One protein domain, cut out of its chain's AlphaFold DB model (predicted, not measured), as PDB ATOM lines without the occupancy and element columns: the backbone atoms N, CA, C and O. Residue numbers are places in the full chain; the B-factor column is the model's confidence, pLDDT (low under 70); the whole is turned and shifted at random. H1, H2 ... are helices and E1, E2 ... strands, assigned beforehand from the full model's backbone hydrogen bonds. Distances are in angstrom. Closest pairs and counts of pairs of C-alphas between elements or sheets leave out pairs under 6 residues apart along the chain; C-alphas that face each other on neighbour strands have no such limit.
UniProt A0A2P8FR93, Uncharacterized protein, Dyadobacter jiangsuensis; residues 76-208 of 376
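What this domain is: This is residues 76 to 208 of the 376 residues of an uncharacterized protein of Dyadobacter jiangsuensis (UniProt A0A2P8FR93). What does the model look like at first sight? It is a loose sandwich: a small sheet, E2 E3 E6, lies partly face to face with a larger, twisted sheet, E1 E8 E7 E4 E5, and the short helix H1 sits at one end beside E1. What are the parts? The printed part has 133 residues, with eight named strands, E1 to E8 in turn, and then one named helix, H1; both sheets are antiparallel, in the orders just given. How is it classed and shaped? It is mostly strand, though under half of the residues, 63, are in named elements; it is compact, with a radius of gyration of the C-alphas of 15.2 A, and elongated, spanning 45 by 29 by 28 A.

How they stand to each other: How is the larger sheet built? Edge strand E1, residues 76 to 84, is the antiparallel neighbour of E8, residues 177 to 185, with N 76 and O 184 2.8 A apart. E8 forms a hairpin with E7, residues 165 to 172, where N 169 and O 181 are 2.8 A apart; E7 is also the antiparallel neighbour of E4, residues 128 to 133, with N 170 and O 130 at 2.8 A. E4 forms a hairpin with edge strand E5, residues 139 to 144, with N 129 and O 143 at 2.8 A. And the smaller sheet? E2, residues 104 to 109, forms a hairpin with E3, residues 112 to 118, with N 107 and O 114 at 2.8 A. E3 is also the antiparallel neighbour of E6, residues 154 to 158, with N 155 and O 117 at 2.8 A. Where do other parts come close? The closest C-alphas of E1 and E2, those of Val 76 and Val 106, are 7.3 A apart, while E1 and E3 are apart. H1, residues 200 to 206, is on the larger sheet but only grazes it, the closest C-alphas of E1 and H1 being those of Val 76 and Ala 205, 6.2 A; every O i to N i+4 pair in H1 is within hydrogen-bond range.

Where its parts are: Where does E1 begin? C-alpha 76 is at (-27.893, -30.168, -15.539), and E1 is 24.8 A long. Which other strands are long? E8 measures 26.2 A, E7 22.9 A and E3 19.3 A. Where does H1 end? C-alpha 206 is at (-23.910, -27.658, -23.603).

The domain as a whole: How large is it? The two C-alphas farthest apart, those of Asp 175 and Pro 194, are 45.6 A apart. Which links are long, and is there a cut? The links E1 to E2, residues 85 to 103, and E8 to H1, residues 186 to 199, are long; the printed part has no cut. Is confidence low anywhere? The mean pLDDT of the printed part is 94.4, and no printed residue is under 70.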
ATOM      1  N   VAL A  76     -29.080 -29.312 -15.487       95.62
ATOM      2  CA  VAL A  76     -27.893 -30.168 -15.539       95.62
ATOM      3  C   VAL A  76     -27.912 -31.119 -14.361       95.62
ATOM      4  O   VAL A  76     -27.895 -30.668 -13.219       95.62
ATOM      5  N   LEU A  77     -27.936 -32.426 -14.635       96.69
ATOM      6  CA  LEU A  77     -27.784 -33.447 -13.599       96.69
ATOM      7  C   LEU A  77     -26.393 -33.359 -12.981       96.69
ATOM      8  O   LEU A  77     -25.395 -33.289 -13.700       96.69
ATOM      9  N   THR A  78     -26.338 -33.413 -11.661       95.75
ATOM     10  CA  THR A  78     -25.092 -33.312 -10.895       95.75
ATOM     11  C   THR A  78     -24.795 -34.580 -10.113       95.75
ATOM     12  O   THR A  78     -23.639 -34.971 -10.007       95.75
ATOM     13  N   SER A  79     -25.829 -35.275  -9.635       96.56
ATOM     14  CA  SER A  79     -25.674 -36.531  -8.906       96.56
ATOM     15  C   SER A  79     -26.902 -37.425  -9.035       96.56
ATOM     16  O   SER A  79     -28.040 -36.954  -9.103       96.56
ATOM     17  N   VAL A  80     -26.659 -38.736  -9.040       97.06
ATOM     18  CA  VAL A  80     -27.672 -39.783  -8.874       97.06
ATOM     19  C   VAL A  80     -27.138 -40.753  -7.830       97.06
ATOM     20  O   VAL A  80     -26.083 -41.356  -8.018       97.06
ATOM     21  N   SER A  81     -27.860 -40.894  -6.724       97.00
ATOM     22  CA  SER A  81     -27.463 -41.721  -5.586       97.00
ATOM     23  C   SER A  81     -28.639 -42.540  -5.059       97.00
ATOM     24  O   SER A  81     -29.803 -42.244  -5.324       97.00
ATOM     25  N   ASN A  82     -28.324 -43.609  -4.335       97.81
ATOM     26  CA  ASN A  82     -29.301 -44.508  -3.733       97.81
ATOM     27  C   ASN A  82     -28.816 -44.825  -2.316       97.81
ATOM     28  O   ASN A  82     -27.630 -45.115  -2.142       97.81
ATOM     29  N   PHE A  83     -29.683 -44.715  -1.315       97.81
ATOM     30  CA  PHE A  83     -29.301 -44.883   0.088       97.81
ATOM     31  C   PHE A  83     -30.491 -45.313   0.951       97.81
ATOM     32  O   PHE A  83     -31.647 -45.181   0.554       97.81
ATOM     33  N   TRP A  84     -30.203 -45.809   2.152       97.88
ATOM     34  CA  TRP A  84     -31.203 -46.103   3.179       97.88
ATOM     35  C   TRP A  84     -31.478 -44.836   3.993       97.88
ATOM     36  O   TRP A  84     -30.617 -44.375   4.743       97.88
ATOM     37  N   ALA A  85     -32.653 -44.231   3.810       96.75
ATOM     38  CA  ALA A  85     -32.996 -42.955   4.444       96.75
ATOM     39  C   ALA A  85     -33.252 -43.086   5.953       96.75
ATOM     40  O   ALA A  85     -33.014 -42.145   6.708       96.75
ATOM     41  N   ASP A  86     -33.718 -44.253   6.389       96.25
ATOM     42  CA  ASP A  86     -33.969 -44.603   7.786       96.25
ATOM     43  C   ASP A  86     -32.695 -45.031   8.534       96.25
ATOM     44  O   ASP A  86     -32.619 -44.886   9.754       96.25
ATOM     45  N   ASN A  87     -31.686 -45.531   7.813       96.19
ATOM     46  CA  ASN A  87     -30.420 -45.969   8.388       96.19
ATOM     47  C   ASN A  87     -29.228 -45.686   7.452       96.19
ATOM     48  O   ASN A  87     -28.842 -46.556   6.672       96.19
ATOM     49  N   PRO A  88     -28.580 -44.514   7.573       93.62
ATOM     50  CA  PRO A  88     -27.439 -44.142   6.735       93.62
ATOM     51  C   PRO A  88     -26.212 -45.060   6.861       93.62
ATOM     52  O   PRO A  88     -25.371 -45.066   5.968       93.62
ATOM     53  N   GLU A  89     -26.085 -45.823   7.955       96.06
ATOM     54  CA  GLU A  89     -24.990 -46.787   8.148       96.06
ATOM     55  C   GLU A  89     -25.253 -48.120   7.437       96.06
ATOM     56  O   GLU A  89     -24.334 -48.920   7.232       96.06
ATOM     57  N   ARG A  90     -26.506 -48.385   7.050       96.62
ATOM     58  CA  ARG A  90     -26.872 -49.598   6.327       96.62
ATOM     59  C   ARG A  90     -26.243 -49.567   4.939       96.62
ATOM     60  O   ARG A  90     -26.442 -48.644   4.155       96.62
ATOM     61  N   THR A  91     -25.493 -50.616   4.630       95.06
ATOM     62  CA  THR A  91     -24.846 -50.798   3.330       95.06
ATOM     63  C   THR A  91     -25.606 -51.814   2.482       95.06
ATOM     64  O   THR A  91     -26.429 -52.584   2.984       95.06
ATOM     65  N   GLY A  92     -25.325 -51.819   1.181       95.12
ATOM     66  CA  GLY A  92     -25.967 -52.713   0.223       95.12
ATOM     67  C   GLY A  92     -27.206 -52.111  -0.437       95.12
ATOM     68  O   GLY A  92     -27.753 -51.099  -0.000       95.12
ATOM     69  N   GLU A  93     -27.605 -52.747  -1.531       95.62
ATOM     70  CA  GLU A  93     -28.715 -52.326  -2.380       95.62
ATOM     71  C   GLU A  93     -30.063 -52.751  -1.779       95.62
ATOM     72  O   GLU A  93     -30.206 -53.867  -1.271       95.62
ATOM     73  N   GLY A  94     -31.051 -51.854  -1.826       94.25
ATOM     74  CA  GLY A  94     -32.434 -52.178  -1.473       94.25
ATOM     75  C   GLY A  94     -33.059 -53.183  -2.436       94.25
ATOM     76  O   GLY A  94     -32.617 -53.337  -3.575       94.25
ATOM     77  N   GLN A  95     -34.130 -53.857  -2.008       94.88
ATOM     78  CA  GLN A  95     -34.793 -54.871  -2.841       94.88
ATOM     79  C   GLN A  95     -35.298 -54.287  -4.170       94.88
ATOM     80  O   GLN A  95     -35.346 -54.991  -5.178       94.88
ATOM     81  N   ALA A  96     -35.625 -52.995  -4.177       94.44
ATOM     82  CA  ALA A  96     -36.068 -52.253  -5.346       94.44
ATOM     83  C   ALA A  96     -34.980 -52.009  -6.411       94.44
ATOM     84  O   ALA A  96     -35.312 -51.557  -7.505       94.44
ATOM     85  N   GLY A  97     -33.706 -52.309  -6.131       96.44
ATOM     86  CA  GLY A  97     -32.574 -52.025  -7.019       96.44
ATOM     87  C   GLY A  97     -32.125 -50.559  -6.978       96.44
ATOM     88  O   GLY A  97     -32.584 -49.787  -6.145       96.44
ATOM     89  N   SER A  98     -31.235 -50.153  -7.884       97.38
ATOM     90  CA  SER A  98     -30.641 -48.808  -7.916       97.38
ATOM     91  C   SER A  98     -30.931 -48.074  -9.218       97.38
ATOM     92  O   SER A  98     -30.816 -48.638 -10.311       97.38
ATOM     93  N   ILE A  99     -31.220 -46.776  -9.118       97.19
ATOM     94  CA  ILE A  99     -31.221 -45.894 -10.283       97.19
ATOM     95  C   ILE A  99     -29.768 -45.597 -10.644       97.19
ATOM     96  O   ILE A  99     -28.981 -45.141  -9.812       97.19
ATOM     97  N   LYS A 100     -29.413 -45.882 -11.898       95.94
ATOM     98  CA  LYS A 100     -28.097 -45.582 -12.466       95.94
ATOM     99  C   LYS A 100     -28.139 -44.237 -13.191       95.94
ATOM    100  O   LYS A 100     -29.183 -43.907 -13.750       95.94
ATOM    101  N   PRO A 101     -27.014 -43.508 -13.288       94.12
ATOM    102  CA  PRO A 101     -26.984 -42.227 -13.990       94.12
ATOM    103  C   PRO A 101     -27.477 -42.293 -15.447       94.12
ATOM    104  O   PRO A 101     -28.187 -41.402 -15.893       94.12
ATOM    105  N   VAL A 102     -27.204 -43.394 -16.159       91.25
ATOM    106  CA  VAL A 102     -27.690 -43.641 -17.536       91.25
ATOM    107  C   VAL A 102     -29.221 -43.735 -17.656       91.25
ATOM    108  O   VAL A 102     -29.776 -43.580 -18.743       91.25
ATOM    109  N   ASN A 103     -29.919 -43.970 -16.542       94.12
ATOM    110  CA  ASN A 103     -31.378 -44.069 -16.489       94.12
ATOM    111  C   ASN A 103     -32.054 -42.725 -16.187       94.12
ATOM    112  O   ASN A 103     -33.279 -42.696 -16.064       94.12
ATOM    113  N   VAL A 104     -31.286 -41.642 -16.035       96.31
ATOM    114  CA  VAL A 104     -31.796 -40.290 -15.790       96.31
ATOM    115  C   VAL A 104     -31.439 -39.416 -16.984       96.31
ATOM    116  O   VAL A 104     -30.284 -39.354 -17.402       96.31
ATOM    117  N   ARG A 105     -32.447 -38.754 -17.540       95.19
ATOM    118  CA  ARG A 105     -32.336 -37.931 -18.740       95.19
ATOM    119  C   ARG A 105     -32.873 -36.538 -18.485       95.19
ATOM    120  O   ARG A 105     -33.880 -36.374 -17.795       95.19
ATOM    121  N   VAL A 106     -32.227 -35.551 -19.084       94.69
ATOM    122  CA  VAL A 106     -32.761 -34.198 -19.211       94.69
ATOM    123  C   VAL A 106     -33.021 -33.955 -20.684       94.69
ATOM    124  O   VAL A 106     -32.102 -33.961 -21.493       94.69
ATOM    125  N   VAL A 107     -34.284 -33.747 -21.026       91.12
ATOM    126  CA  VAL A 107     -34.714 -33.481 -22.393       91.12
ATOM    127  C   VAL A 107     -35.071 -32.007 -22.501       91.12
ATOM    128  O   VAL A 107     -35.781 -31.466 -21.647       91.12
ATOM    129  N   HIS A 108     -34.555 -31.344 -23.531       85.94
ATOM    130  CA  HIS A 108     -34.760 -29.921 -23.758       85.94
ATOM    131  C   HIS A 108     -35.265 -29.678 -25.181       85.94
ATOM    132  O   HIS A 108     -34.550 -29.902 -26.154       85.94
ATOM    133  N   TYR A 109     -36.496 -29.192 -25.266       84.12
ATOM    134  CA  TYR A 109     -37.151 -28.704 -26.470       84.12
ATOM    135  C   TYR A 109     -37.295 -27.174 -26.383       84.12
ATOM    136  O   TYR A 109     -37.206 -26.621 -25.284       84.12
ATOM    137  N   PRO A 110     -37.545 -26.473 -27.506       79.06
ATOM    138  CA  PRO A 110     -37.721 -25.017 -27.505       79.06
ATOM    139  C   PRO A 110     -38.789 -24.503 -26.525       79.06
ATOM    140  O   PRO A 110     -38.664 -23.403 -25.999       79.06
ATOM    141  N   ASP A 111     -39.823 -25.300 -26.269       83.06
ATOM    142  CA  ASP A 111     -40.997 -24.955 -25.466       83.06
ATOM    143  C   ASP A 111     -41.206 -25.890 -24.266       83.06
ATOM    144  O   ASP A 111     -42.217 -25.793 -23.571       83.06
ATOM    145  N   CYS A 112     -40.280 -26.818 -24.012       83.75
ATOM    146  CA  CYS A 112     -40.439 -27.821 -22.969       83.75
ATOM    147  C   CYS A 112     -39.094 -28.258 -22.396       83.75
ATOM    148  O   CYS A 112     -38.123 -28.481 -23.114       83.75
ATOM    149  N   GLN A 113     -39.039 -28.444 -21.082       90.06
ATOM    150  CA  GLN A 113     -37.903 -29.085 -20.446       90.06
ATOM    151  C   GLN A 113     -38.389 -30.138 -19.466       90.06
ATOM    152  O   GLN A 113     -39.251 -29.877 -18.624       90.06
ATOM    153  N   GLN A 114     -37.845 -31.341 -19.606       95.31
ATOM    154  CA  GLN A 114     -38.281 -32.500 -18.850       95.31
ATOM    155  C   GLN A 114     -37.086 -33.192 -18.219       95.31
ATOM    156  O   GLN A 114     -36.087 -33.466 -18.880       95.31
ATOM    157  N   LEU A 115     -37.214 -33.520 -16.939       97.31
ATOM    158  CA  LEU A 115     -36.356 -34.492 -16.280       97.31
ATOM    159  C   LEU A 115     -37.110 -35.819 -16.239       97.31
ATOM    160  O   LEU A 115     -38.221 -35.891 -15.707       97.31
ATOM    161  N   VAL A 116     -36.515 -36.857 -16.818       97.12
ATOM    162  CA  VAL A 116     -37.109 -38.189 -16.942       97.12
ATOM    163  C   VAL A 116     -36.205 -39.206 -16.271       97.12
ATOM    164  O   VAL A 116     -34.996 -39.206 -16.490       97.12
ATOM    165  N   PHE A 117     -36.779 -40.106 -15.482       97.62
ATOM    166  CA  PHE A 117     -36.052 -41.267 -14.985       97.62
ATOM    167  C   PHE A 117     -36.953 -42.484 -14.838       97.62
ATOM    168  O   PHE A 117     -38.171 -42.368 -14.702       97.62
ATOM    169  N   HIS A 118     -36.339 -43.664 -14.867       95.56
ATOM    170  CA  HIS A 118     -37.026 -44.928 -14.636       95.56
ATOM    171  C   HIS A 118     -36.646 -45.509 -13.278       95.56
ATOM    172  O   HIS A 118     -35.465 -45.670 -12.963       95.56
ATOM    173  N   MET A 119     -37.666 -45.872 -12.509       97.06
ATOM    174  CA  MET A 119     -37.537 -46.709 -11.326       97.06
ATOM    175  C   MET A 119     -37.010 -48.091 -11.743       97.06
ATOM    176  O   MET A 119     -37.403 -48.591 -12.805       97.06
ATOM    177  N   PRO A 120     -36.139 -48.738 -10.948       94.00
ATOM    178  CA  PRO A 120     -35.506 -49.990 -11.374       94.00
ATOM    179  C   PRO A 120     -36.486 -51.174 -11.412       94.00
ATOM    180  O   PRO A 120     -36.215 -52.181 -12.065       94.00
ATOM    181  N   GLN A 121     -37.630 -51.046 -10.736       94.38
ATOM    182  CA  GLN A 121     -38.723 -52.016 -10.698       94.38
ATOM    183  C   GLN A 121     -40.080 -51.304 -10.739       94.38
ATOM    184  O   GLN A 121     -40.154 -50.077 -10.637       94.38
ATOM    185  N   TYR A 122     -41.155 -52.083 -10.890       94.69
ATOM    186  CA  TYR A 122     -42.532 -51.594 -10.810       94.69
ATOM    187  C   TYR A 122     -42.762 -50.854  -9.485       94.69
ATOM    188  O   TYR A 122     -42.610 -51.437  -8.416       94.69
ATOM    189  N   ALA A 123     -43.105 -49.568  -9.560       95.31
ATOM    190  CA  ALA A 123     -43.026 -48.647  -8.422       95.31
ATOM    191  C   ALA A 123     -44.396 -48.166  -7.920       95.31
ATOM    192  O   ALA A 123     -44.507 -47.108  -7.304       95.31
ATOM    193  N   TRP A 124     -45.459 -48.924  -8.194       94.62
ATOM    194  CA  TRP A 124     -46.819 -48.555  -7.783       94.62
ATOM    195  C   TRP A 124     -46.993 -48.488  -6.264       94.62
ATOM    196  O   TRP A 124     -47.709 -47.626  -5.761       94.62
ATOM    197  N   ASP A 125     -46.293 -49.364  -5.545       93.56
ATOM    198  CA  ASP A 125     -46.290 -49.416  -4.080       93.56
ATOM    199  C   ASP A 125     -45.041 -48.748  -3.479       93.56
ATOM    200  O   ASP A 125     -44.717 -48.953  -2.309       93.56
ATOM    201  N   ALA A 126     -44.313 -47.951  -4.274       95.94
ATOM    202  CA  ALA A 126     -43.250 -47.109  -3.742       95.94
ATOM    203  C   ALA A 126     -43.837 -46.025  -2.815       95.94
ATOM    204  O   ALA A 126     -45.035 -45.735  -2.826       95.94
ATOM    205  N   GLY A 127     -42.979 -45.445  -1.982       96.94
ATOM    206  CA  GLY A 127     -43.335 -44.464  -0.962       96.94
ATOM    207  C   GLY A 127     -43.624 -43.076  -1.539       96.94
ATOM    208  O   GLY A 127     -44.468 -42.900  -2.420       96.94
ATOM    209  N   ALA A 128     -42.951 -42.058  -1.008       98.06
ATOM    210  CA  ALA A 128     -43.154 -40.673  -1.418       98.06
ATOM    211  C   ALA A 128     -42.163 -40.249  -2.508       98.06
ATOM    212  O   ALA A 128     -40.973 -40.563  -2.448       98.06
ATOM    213  N   PHE A 129     -42.671 -39.501  -3.481       98.38
ATOM    214  CA  PHE A 129     -41.901 -38.623  -4.345       98.38
ATOM    215  C   PHE A 129     -41.845 -37.243  -3.690       98.38
ATOM    216  O   PHE A 129     -42.893 -36.681  -3.360       98.38
ATOM    217  N   ARG A 130     -40.646 -36.681  -3.542       98.62
ATOM    218  CA  ARG A 130     -40.421 -35.339  -3.002       98.62
ATOM    219  C   ARG A 130     -39.482 -34.554  -3.915       98.62
ATOM    220  O   ARG A 130     -38.395 -35.026  -4.228       98.62
ATOM    221  N   LEU A 131     -39.885 -33.350  -4.312       98.50
ATOM    222  CA  LEU A 131     -39.047 -32.366  -4.998       98.50
ATOM    223  C   LEU A 131     -38.796 -31.179  -4.066       98.50
ATOM    224  O   LEU A 131     -39.732 -30.565  -3.549       98.50
ATOM    225  N   THR A 132     -37.528 -30.831  -3.872       98.25
ATOM    226  CA  THR A 132     -37.105 -29.800  -2.919       98.25
ATOM    227  C   THR A 132     -36.107 -28.842  -3.559       98.25
ATOM    228  O   THR A 132     -35.146 -29.274  -4.201       98.25
ATOM    229  N   ASN A 133     -36.296 -27.537  -3.342       97.62
ATOM    230  CA  ASN A 133     -35.244 -26.556  -3.588       97.62
ATOM    231  C   ASN A 133     -34.178 -26.705  -2.492       97.62
ATOM    232  O   ASN A 133     -34.419 -26.480  -1.307       97.62
ATOM    233  N   SER A 134     -32.978 -27.106  -2.890       97.00
ATOM    234  CA  SER A 134     -31.889 -27.490  -1.988       97.00
ATOM    235  C   SER A 134     -31.245 -26.293  -1.274       97.00
ATOM    236  O   SER A 134     -30.623 -26.464  -0.220       97.00
ATOM    237  N   CYS A 135     -31.409 -25.076  -1.797       95.19
ATOM    238  CA  CYS A 135     -30.961 -23.861  -1.124       95.19
ATOM    239  C   CYS A 135     -31.955 -23.421  -0.049       95.19
ATOM    240  O   CYS A 135     -31.566 -23.317   1.115       95.19
ATOM    241  N   SER A 136     -33.224 -23.216  -0.411       95.75
ATOM    242  CA  SER A 136     -34.259 -22.732   0.520       95.75
ATOM    243  C   SER A 136     -34.783 -23.808   1.480       95.75
ATOM    244  O   SER A 136     -35.321 -23.483   2.544       95.75
ATOM    245  N   GLN A 137     -34.581 -25.085   1.132       96.69
ATOM    246  CA  GLN A 137     -35.203 -26.255   1.764       96.69
ATOM    247  C   GLN A 137     -36.735 -26.255   1.631       96.69
ATOM    248  O   GLN A 137     -37.436 -26.891   2.417       96.69
ATOM    249  N   GLU A 138     -37.262 -25.522   0.652       96.75
ATOM    250  CA  GLU A 138     -38.682 -25.510   0.332       96.75
ATOM    251  C   GLU A 138     -39.071 -26.795  -0.402       96.75
ATOM    252  O   GLU A 138     -38.475 -27.156  -1.423       96.75
ATOM    253  N   VAL A 139     -40.087 -27.481   0.120       98.06
ATOM    254  CA  VAL A 139     -40.715 -28.616  -0.557       98.06
ATOM    255  C   VAL A 139     -41.684 -28.064  -1.592       98.06
ATOM    256  O   VAL A 139     -42.728 -27.520  -1.247       98.06
ATOM    257  N   ILE A 140     -41.319 -28.208  -2.861       97.62
ATOM    258  CA  ILE A 140     -42.111 -27.735  -4.002       97.62
ATOM    259  C   ILE A 140     -43.260 -28.701  -4.267       97.62
ATOM    260  O   ILE A 140     -44.360 -28.304  -4.644       97.62
ATOM    261  N   GLU A 141     -42.998 -29.991  -4.082       98.19
ATOM    262  CA  GLU A 141     -43.959 -31.044  -4.349       98.19
ATOM    263  C   GLU A 141     -43.652 -32.263  -3.488       98.19
ATOM    264  O   GLU A 141     -42.505 -32.704  -3.403       98.19
ATOM    265  N   GLU A 142     -44.688 -32.834  -2.885       98.31
ATOM    266  CA  GLU A 142     -44.612 -34.102  -2.171       98.31
ATOM    267  C   GLU A 142     -45.907 -34.877  -2.384       98.31
ATOM    268  O   GLU A 142     -46.996 -34.370  -2.110       98.31
ATOM    269  N   LYS A 143     -45.801 -36.094  -2.919       98.19
ATOM    270  CA  LYS A 143     -46.950 -36.974  -3.160       98.19
ATOM    271  C   LYS A 143     -46.517 -38.440  -3.229       98.19
ATOM    272  O   LYS A 143     -45.328 -38.707  -3.392       98.19
ATOM    273  N   PRO A 144     -47.440 -39.410  -3.159       98.38
ATOM    274  CA  PRO A 144     -47.115 -40.811  -3.416       98.38
ATOM    275  C   PRO A 144     -46.490 -41.019  -4.805       98.38
ATOM    276  O   PRO A 144     -46.986 -40.469  -5.790       98.38
ATOM    277  N   VAL A 145     -45.453 -41.858  -4.921       97.81
ATOM    278  CA  VAL A 145     -44.760 -42.127  -6.201       97.81
ATOM    279  C   VAL A 145     -45.742 -42.527  -7.305       97.81
ATOM    280  O   VAL A 145     -45.638 -42.022  -8.421       97.81
ATOM    281  N   ARG A 146     -46.752 -43.347  -6.987       97.19
ATOM    282  CA  ARG A 146     -47.799 -43.781  -7.931       97.19
ATOM    283  C   ARG A 146     -48.538 -42.645  -8.644       97.19
ATOM    284  O   ARG A 146     -49.005 -42.839  -9.756       97.19
ATOM    285  N   GLU A 147     -48.626 -41.464  -8.034       97.31
ATOM    286  CA  GLU A 147     -49.279 -40.285  -8.622       97.31
ATOM    287  C   GLU A 147     -48.344 -39.481  -9.538       97.31
ATOM    288  O   GLU A 147     -48.780 -38.554 -10.220       97.31
ATOM    289  N   ARG A 148     -47.048 -39.812  -9.553       97.38
ATOM    290  CA  ARG A 148     -46.058 -39.280 -10.501       97.38
ATOM    291  C   ARG A 148     -45.653 -40.269 -11.588       97.38
ATOM    292  O   ARG A 148     -44.947 -39.864 -12.515       97.38
ATOM    293  N   LEU A 149     -46.074 -41.528 -11.492       95.25
ATOM    294  CA  LEU A 149     -45.745 -42.535 -12.490       95.25
ATOM    295  C   LEU A 149     -46.452 -42.260 -13.819       95.25
ATOM    296  O   LEU A 149     -47.652 -42.008 -13.886       95.25
ATOM    297  N   ASN A 150     -45.691 -42.394 -14.894       91.69
ATOM    298  CA  ASN A 150     -46.182 -42.540 -16.250       91.69
ATOM    299  C   ASN A 150     -45.944 -44.000 -16.673       91.69
ATOM    300  O   ASN A 150     -44.827 -44.410 -16.995       91.69
ATOM    301  N   GLY A 151     -46.992 -44.820 -16.591       92.56
ATOM    302  CA  GLY A 151     -46.877 -46.276 -16.692       92.56
ATOM    303  C   GLY A 151     -46.465 -46.912 -15.359       92.56
ATOM    304  O   GLY A 151     -46.946 -46.506 -14.308       92.56
ATOM    305  N   GLY A 152     -45.606 -47.937 -15.394       91.44
ATOM    306  CA  GLY A 152     -45.234 -48.704 -14.193       91.44
ATOM    307  C   GLY A 152     -43.932 -48.281 -13.503       91.44
ATOM    308  O   GLY A 152     -43.726 -48.624 -12.340       91.44
ATOM    309  N   THR A 153     -43.037 -47.578 -14.207       95.00
ATOM    310  CA  THR A 153     -41.683 -47.268 -13.701       95.00
ATOM    311  C   THR A 153     -41.186 -45.867 -14.033       95.00
ATOM    312  O   THR A 153     -40.266 -45.391 -13.379       95.00
ATOM    313  N   MET A 154     -41.735 -45.195 -15.044       97.12
ATOM    314  CA  MET A 154     -41.201 -43.915 -15.508       97.12
ATOM    315  C   MET A 154     -41.771 -42.762 -14.684       97.12
ATOM    316  O   MET A 154     -42.971 -42.724 -14.435       97.12
ATOM    317  N   ILE A 155     -40.933 -41.797 -14.326       97.75
ATOM    318  CA  ILE A 155     -41.336 -40.514 -13.748       97.75
ATOM    319  C   ILE A 155     -40.854 -39.410 -14.684       97.75
ATOM    320  O   ILE A 155     -39.705 -39.415 -15.125       97.75
ATOM    321  N   LEU A 156     -41.748 -38.470 -14.988       96.38
ATOM    322  CA  LEU A 156     -41.481 -37.308 -15.831       96.38
ATOM    323  C   LEU A 156     -41.815 -36.044 -15.048       96.38
ATOM    324  O   LEU A 156     -42.923 -35.906 -14.534       96.38
ATOM    325  N   THR A 157     -40.868 -35.116 -14.977       97.25
ATOM    326  CA  THR A 157     -41.029 -33.829 -14.297       97.25
ATOM    327  C   THR A 157     -40.803 -32.697 -15.286       97.25
ATOM    328  O   THR A 157     -39.702 -32.554 -15.810       97.25
ATOM    329  N   ASN A 158     -41.839 -31.887 -15.521       96.44
ATOM    330  CA  ASN A 158     -41.706 -30.623 -16.241       96.44
ATOM    331  C   ASN A 158     -40.946 -29.624 -15.360       96.44
ATOM    332  O   ASN A 158     -41.392 -29.328 -14.253       96.44
ATOM    333  N   THR A 159     -39.815 -29.118 -15.843       96.75
ATOM    334  CA  THR A 159     -38.941 -28.202 -15.096       96.75
ATOM    335  C   THR A 159     -39.096 -26.738 -15.507       96.75
ATOM    336  O   THR A 159     -38.379 -25.891 -14.978       96.75
ATOM    337  N   LEU A 160     -40.015 -26.414 -16.424       95.44
ATOM    338  CA  LEU A 160     -40.309 -25.026 -16.805       95.44
ATOM    339  C   LEU A 160     -40.780 -24.151 -15.637       95.44
ATOM    340  O   LEU A 160     -40.284 -23.032 -15.541       95.44
ATOM    341  N   PRO A 161     -41.664 -24.608 -14.729       96.00
ATOM    342  CA  PRO A 161     -42.153 -23.747 -13.650       96.00
ATOM    343  C   PRO A 161     -41.098 -23.443 -12.578       96.00
ATOM    344  O   PRO A 161     -41.375 -22.703 -11.640       96.00
ATOM    345  N   TYR A 162     -39.916 -24.066 -12.646       96.00
ATOM    346  CA  TYR A 162     -38.911 -23.964 -11.593       96.00
ATOM    347  C   TYR A 162     -37.874 -22.889 -11.933       96.00
ATOM    348  O   TYR A 162     -37.259 -22.964 -13.004       96.00
ATOM    349  N   PRO A 163     -37.653 -21.900 -11.045       95.81
ATOM    350  CA  PRO A 163     -36.665 -20.854 -11.273       95.81
ATOM    351  C   PRO A 163     -35.233 -21.402 -11.330       95.81
ATOM    352  O   PRO A 163     -34.971 -22.553 -10.984       95.81
ATOM    353  N   PRO A 164     -34.256 -20.591 -11.767       96.12
ATOM    354  CA  PRO A 164     -32.852 -20.952 -11.628       96.12
ATOM    355  C   PRO A 164     -32.495 -21.260 -10.166       96.12
ATOM    356  O   PRO A 164     -32.775 -20.458  -9.273       96.12
ATOM    357  N   GLY A 165     -31.869 -22.409  -9.915       96.06
ATOM    358  CA  GLY A 165     -31.637 -22.905  -8.562       96.06
ATOM    359  C   GLY A 165     -31.104 -24.333  -8.501       96.06
ATOM    360  O   GLY A 165     -30.711 -24.926  -9.509       96.06
ATOM    361  N   PHE A 166     -31.096 -24.882  -7.288       97.62
ATOM    362  CA  PHE A 166     -30.581 -26.213  -6.977       97.62
ATOM    363  C   PHE A 166     -31.721 -27.101  -6.511       97.62
ATOM    364  O   PHE A 166     -32.441 -26.743  -5.580       97.62
ATOM    365  N   TYR A 167     -31.863 -28.275  -7.110       98.00
ATOM    366  CA  TYR A 167     -33.024 -29.122  -6.896       98.00
ATOM    367  C   TYR A 167     -32.612 -30.540  -6.542       98.00
ATOM    368  O   TYR A 167     -31.650 -31.085  -7.081       98.00
ATOM    369  N   THR A 168     -33.380 -31.130  -5.632       98.19
ATOM    370  CA  THR A 168     -33.248 -32.523  -5.227       98.19
ATOM    371  C   THR A 168     -34.598 -33.207  -5.398       98.19
ATOM    372  O   THR A 168     -35.608 -32.719  -4.894       98.19
ATOM    373  N   ILE A 169     -34.605 -34.325  -6.117       98.50
ATOM    374  CA  ILE A 169     -35.727 -35.259  -6.208       98.50
ATOM    375  C   ILE A 169     -35.382 -36.478  -5.365       98.50
ATOM    376  O   ILE A 169     -34.324 -37.072  -5.562       98.50
ATOM    377  N   GLU A 170     -36.290 -36.876  -4.482       98.56
ATOM    378  CA  GLU A 170     -36.215 -38.120  -3.723       98.56
ATOM    379  C   GLU A 170     -37.434 -38.993  -4.024       98.56
ATOM    380  O   GLU A 170     -38.565 -38.511  -4.048       98.56
ATOM    381  N   ALA A 171     -37.203 -40.281  -4.270       98.12
ATOM    382  CA  ALA A 171     -38.244 -41.290  -4.424       98.12
ATOM    383  C   ALA A 171     -37.961 -42.432  -3.443       98.12
ATOM    384  O   ALA A 171     -37.029 -43.216  -3.645       98.12
ATOM    385  N   GLY A 172     -38.727 -42.470  -2.354       97.31
ATOM    386  CA  GLY A 172     -38.574 -43.454  -1.284       97.31
ATOM    387  C   GLY A 172     -39.362 -44.737  -1.534       97.31
ATOM    388  O   GLY A 172     -40.354 -44.740  -2.261       97.31
ATOM    389  N   TRP A 173     -38.955 -45.811  -0.872       97.25
ATOM    390  CA  TRP A 173     -39.631 -47.104  -0.802       97.25
ATOM    391  C   TRP A 173     -40.050 -47.411   0.642       97.25
ATOM    392  O   TRP A 173     -39.446 -46.885   1.581       97.25
ATOM    393  N   PRO A 174     -41.072 -48.264   0.854       96.19
ATOM    394  CA  PRO A 174     -41.546 -48.599   2.198       96.19
ATOM    395  C   PRO A 174     -40.494 -49.248   3.110       96.19
ATOM    396  O   PRO A 174     -40.634 -49.189   4.328       96.19
ATOM    397  N   ASP A 175     -39.459 -49.869   2.541       95.31
ATOM    398  CA  ASP A 175     -38.368 -50.506   3.285       95.31
ATOM    399  C   ASP A 175     -37.287 -49.520   3.764       95.31
ATOM    400  O   ASP A 175     -36.346 -49.944   4.433       95.31
ATOM    401  N   GLY A 176     -37.418 -48.227   3.436       96.56
ATOM    402  CA  GLY A 176     -36.452 -47.172   3.756       96.56
ATOM    403  C   GLY A 176     -35.469 -46.864   2.622       96.56
ATOM    404  O   GLY A 176     -34.766 -45.850   2.676       96.56
ATOM    405  N   TRP A 177     -35.434 -47.680   1.562       97.81
ATOM    406  CA  TRP A 177     -34.585 -47.424   0.403       97.81
ATOM    407  C   TRP A 177     -35.053 -46.177  -0.347       97.81
ATOM    408  O   TRP A 177     -36.241 -45.997  -0.591       97.81
ATOM    409  N   THR A 178     -34.137 -45.289  -0.715       98.25
ATOM    410  CA  THR A 178     -34.466 -44.014  -1.357       98.25
ATOM    411  C   THR A 178     -33.521 -43.732  -2.510       98.25
ATOM    412  O   THR A 178     -32.299 -43.817  -2.376       98.25
ATOM    413  N   HIS A 179     -34.093 -43.354  -3.649       98.31
ATOM    414  CA  HIS A 179     -33.340 -42.823  -4.779       98.31
ATOM    415  C   HIS A 179     -33.302 -41.305  -4.702       98.31
ATOM    416  O   HIS A 179     -34.337 -40.683  -4.472       98.31
ATOM    417  N   ARG A 180     -32.138 -40.708  -4.955       98.19
ATOM    418  CA  ARG A 180     -31.947 -39.258  -4.983       98.19
ATOM    419  C   ARG A 180     -31.296 -38.817  -6.283       98.19
ATOM    420  O   ARG A 180     -30.245 -39.323  -6.666       98.19
ATOM    421  N   ILE A 181     -31.914 -37.834  -6.925       98.12
ATOM    422  CA  ILE A 181     -31.433 -37.190  -8.147       98.12
ATOM    423  C   ILE A 181     -31.256 -35.707  -7.848       98.12
ATOM    424  O   ILE A 181     -32.191 -35.053  -7.387       98.12
ATOM    425  N   GLN A 182     -30.068 -35.178  -8.113       97.81
ATOM    426  CA  GLN A 182     -29.740 -33.769  -7.918       97.81
ATOM    427  C   GLN A 182     -29.447 -33.114  -9.264       97.81
ATOM    428  O   GLN A 182     -28.849 -33.726 -10.156       97.81
ATOM    429  N   PHE A 183     -29.911 -31.877  -9.421       97.75
ATOM    430  CA  PHE A 183     -29.678 -31.098 -10.628       97.75
ATOM    431  C   PHE A 183     -29.665 -29.594 -10.355       97.75
ATOM    432  O   PHE A 183     -30.262 -29.099  -9.396       97.75
ATOM    433  N   ILE A 184     -28.997 -28.863 -11.244       97.06
ATOM    434  CA  ILE A 184     -28.967 -27.399 -11.266       97.06
ATOM    435  C   ILE A 184     -29.839 -26.924 -12.422       97.06
ATOM    436  O   ILE A 184     -29.664 -27.370 -13.555       97.06
ATOM    437  N   LYS A 185     -30.751 -25.993 -12.151       97.12
ATOM    438  CA  LYS A 185     -31.468 -25.221 -13.167       97.12
ATOM    439  C   LYS A 185     -30.731 -23.899 -13.348       97.12
ATOM    440  O   LYS A 185     -30.631 -23.110 -12.412       97.12
ATOM    441  N   PHE A 186     -30.191 -23.657 -14.534       96.44
ATOM    442  CA  PHE A 186     -29.472 -22.420 -14.830       96.44
ATOM    443  C   PHE A 186     -30.434 -21.297 -15.238       96.44
ATOM    444  O   PHE A 186     -31.601 -21.536 -15.538       96.44
ATOM    445  N   THR A 187     -29.942 -20.056 -15.271       95.75
ATOM    446  CA  THR A 187     -30.589 -18.963 -16.014       95.75
ATOM    447  C   THR A 187     -30.604 -19.278 -17.516       95.75
ATOM    448  O   THR A 187     -29.734 -20.002 -18.009       95.75
ATOM    449  N   GLU A 188     -31.580 -18.746 -18.251       94.69
ATOM    450  CA  GLU A 188     -31.623 -18.861 -19.713       94.69
ATOM    451  C   GLU A 188     -30.305 -18.401 -20.359       94.69
ATOM    452  O   GLU A 188     -29.659 -17.462 -19.896       94.69
ATOM    453  N   GLY A 189     -29.873 -19.120 -21.399       93.56
ATOM    454  CA  GLY A 189     -28.591 -18.882 -22.064       93.56
ATOM    455  C   GLY A 189     -27.371 -19.486 -21.357       93.56
ATOM    456  O   GLY A 189     -26.253 -19.281 -21.828       93.56
ATOM    457  N   PHE A 190     -27.556 -20.242 -20.267       94.50
ATOM    458  CA  PHE A 190     -26.485 -20.945 -19.557       94.50
ATOM    459  C   PHE A 190     -26.772 -22.451 -19.372       94.50
ATOM    460  O   PHE A 190     -27.938 -22.849 -19.308       94.50
ATOM    461  N   PRO A 191     -25.722 -23.284 -19.221       92.94
ATOM    462  CA  PRO A 191     -24.329 -22.969 -19.554       92.94
ATOM    463  C   PRO A 191     -24.166 -22.745 -21.070       92.94
ATOM    464  O   PRO A 191     -24.883 -23.349 -21.870       92.94
ATOM    465  N   ASN A 192     -23.233 -21.879 -21.473       91.38
ATOM    466  CA  ASN A 192     -22.917 -21.605 -22.879       91.38
ATOM    467  C   ASN A 192     -21.456 -21.922 -23.225       91.38
ATOM    468  O   ASN A 192     -20.584 -21.999 -22.360       91.38
ATOM    469  N   ALA A 193     -21.191 -22.137 -24.512       85.56
ATOM    470  CA  ALA A 193     -19.841 -22.310 -25.035       85.56
ATOM    471  C   ALA A 193     -19.195 -20.945 -25.360       85.56
ATOM    472  O   ALA A 193     -19.912 -20.027 -25.764       85.56
ATOM    473  N   PRO A 194     -17.856 -20.815 -25.273       83.25
ATOM    474  CA  PRO A 194     -16.884 -21.840 -24.879       83.25
ATOM    475  C   PRO A 194     -16.772 -22.014 -23.354       83.25
ATOM    476  O   PRO A 194     -16.814 -21.049 -22.593       83.25
ATOM    477  N   TYR A 195     -16.555 -23.255 -22.911       80.19
ATOM    478  CA  TYR A 195     -16.400 -23.608 -21.498       80.19
ATOM    479  C   TYR A 195     -15.089 -24.378 -21.294       80.19
ATOM    480  O   TYR A 195     -15.004 -25.564 -21.587       80.19
ATOM    481  N   GLY A 196     -14.038 -23.695 -20.832       75.31
ATOM    482  CA  GLY A 196     -12.668 -24.222 -20.917       75.31
ATOM    483  C   GLY A 196     -12.352 -25.429 -20.024       75.31
ATOM    484  O   GLY A 196     -11.496 -26.228 -20.382       75.31
ATOM    485  N   LYS A 197     -13.007 -25.563 -18.863       81.06
ATOM    486  CA  LYS A 197     -12.771 -26.651 -17.890       81.06
ATOM    487  C   LYS A 197     -14.077 -27.148 -17.266       81.06
ATOM    488  O   LYS A 197     -14.184 -27.266 -16.049       81.06
ATOM    489  N   ALA A 198     -15.095 -27.350 -18.097       81.75
ATOM    490  CA  ALA A 198     -16.373 -27.845 -17.609       81.75
ATOM    491  C   ALA A 198     -16.211 -29.289 -17.109       81.75
ATOM    492  O   ALA A 198     -15.479 -30.067 -17.723       81.75
ATOM    493  N   PRO A 199     -16.894 -29.688 -16.028       88.12
ATOM    494  CA  PRO A 199     -17.078 -31.103 -15.754       88.12
ATOM    495  C   PRO A 199     -17.882 -31.759 -16.895       88.12
ATOM    496  O   PRO A 199     -18.596 -31.086 -17.646       88.12
ATOM    497  N   ALA A 200     -17.737 -33.078 -17.050       88.50
ATOM    498  CA  ALA A 200     -18.301 -33.846 -18.168       88.50
ATOM    499  C   ALA A 200     -19.795 -33.566 -18.391       88.50
ATOM    500  O   ALA A 200     -20.231 -33.272 -19.503       88.50
ATOM    501  N   ASN A 201     -20.567 -33.556 -17.310       86.75
ATOM    502  CA  ASN A 201     -22.000 -33.291 -17.326       86.75
ATOM    503  C   ASN A 201     -22.389 -31.913 -17.865       86.75
ATOM    504  O   ASN A 201     -23.428 -31.786 -18.513       86.75
ATOM    505  N   ILE A 202     -21.556 -30.894 -17.661       89.44
ATOM    506  CA  ILE A 202     -21.774 -29.569 -18.246       89.44
ATOM    507  C   ILE A 202     -21.497 -29.597 -19.744       89.44
ATOM    508  O   ILE A 202     -22.255 -29.004 -20.507       89.44
ATOM    509  N   PHE A 203     -20.464 -30.313 -20.192       88.44
ATOM    510  CA  PHE A 203     -20.212 -30.479 -21.624       88.44
ATOM    511  C   PHE A 203     -21.363 -31.198 -22.332       88.44
ATOM    512  O   PHE A 203     -21.821 -30.712 -23.368       88.44
ATOM    513  N   HIS A 204     -21.873 -32.287 -21.749       87.94
ATOM    514  CA  HIS A 204     -23.057 -32.987 -22.249       87.94
ATOM    515  C   HIS A 204     -24.264 -32.037 -22.347       87.94
ATOM    516  O   HIS A 204     -24.878 -31.917 -23.407       87.94
ATOM    517  N   ALA A 205     -24.528 -31.247 -21.301       86.62
ATOM    518  CA  ALA A 205     -25.615 -30.269 -21.308       86.62
ATOM    519  C   ALA A 205     -25.437 -29.150 -22.353       86.62
ATOM    520  O   ALA A 205     -26.404 -28.715 -22.986       86.62
ATOM    521  N   ILE A 206     -24.211 -28.658 -22.564       85.56
ATOM    522  CA  ILE A 206     -23.910 -27.658 -23.603       85.56
ATOM    523  C   ILE A 206     -24.230 -28.231 -24.990       85.56
ATOM    524  O   ILE A 206     -24.834 -27.528 -25.799       85.56
ATOM    525  N   ARG A 207     -23.895 -29.504 -25.228       86.94
ATOM    526  CA  ARG A 207     -24.164 -30.238 -26.475       86.94
ATOM    527  C   ARG A 207     -25.616 -30.712 -26.631       86.94
ATOM    528  O   ARG A 207     -25.936 -31.297 -27.658       86.94
ATOM    529  N   ASN A 208     -26.486 -30.423 -25.658       85.62
ATOM    530  CA  ASN A 208     -27.869 -30.916 -25.586       85.62
ATOM    531  C   ASN A 208     -27.964 -32.453 -25.588       85.62
ATOM    532  O   ASN A 208     -28.937 -33.017 -26.080       85.62
TER     533      ASN A 208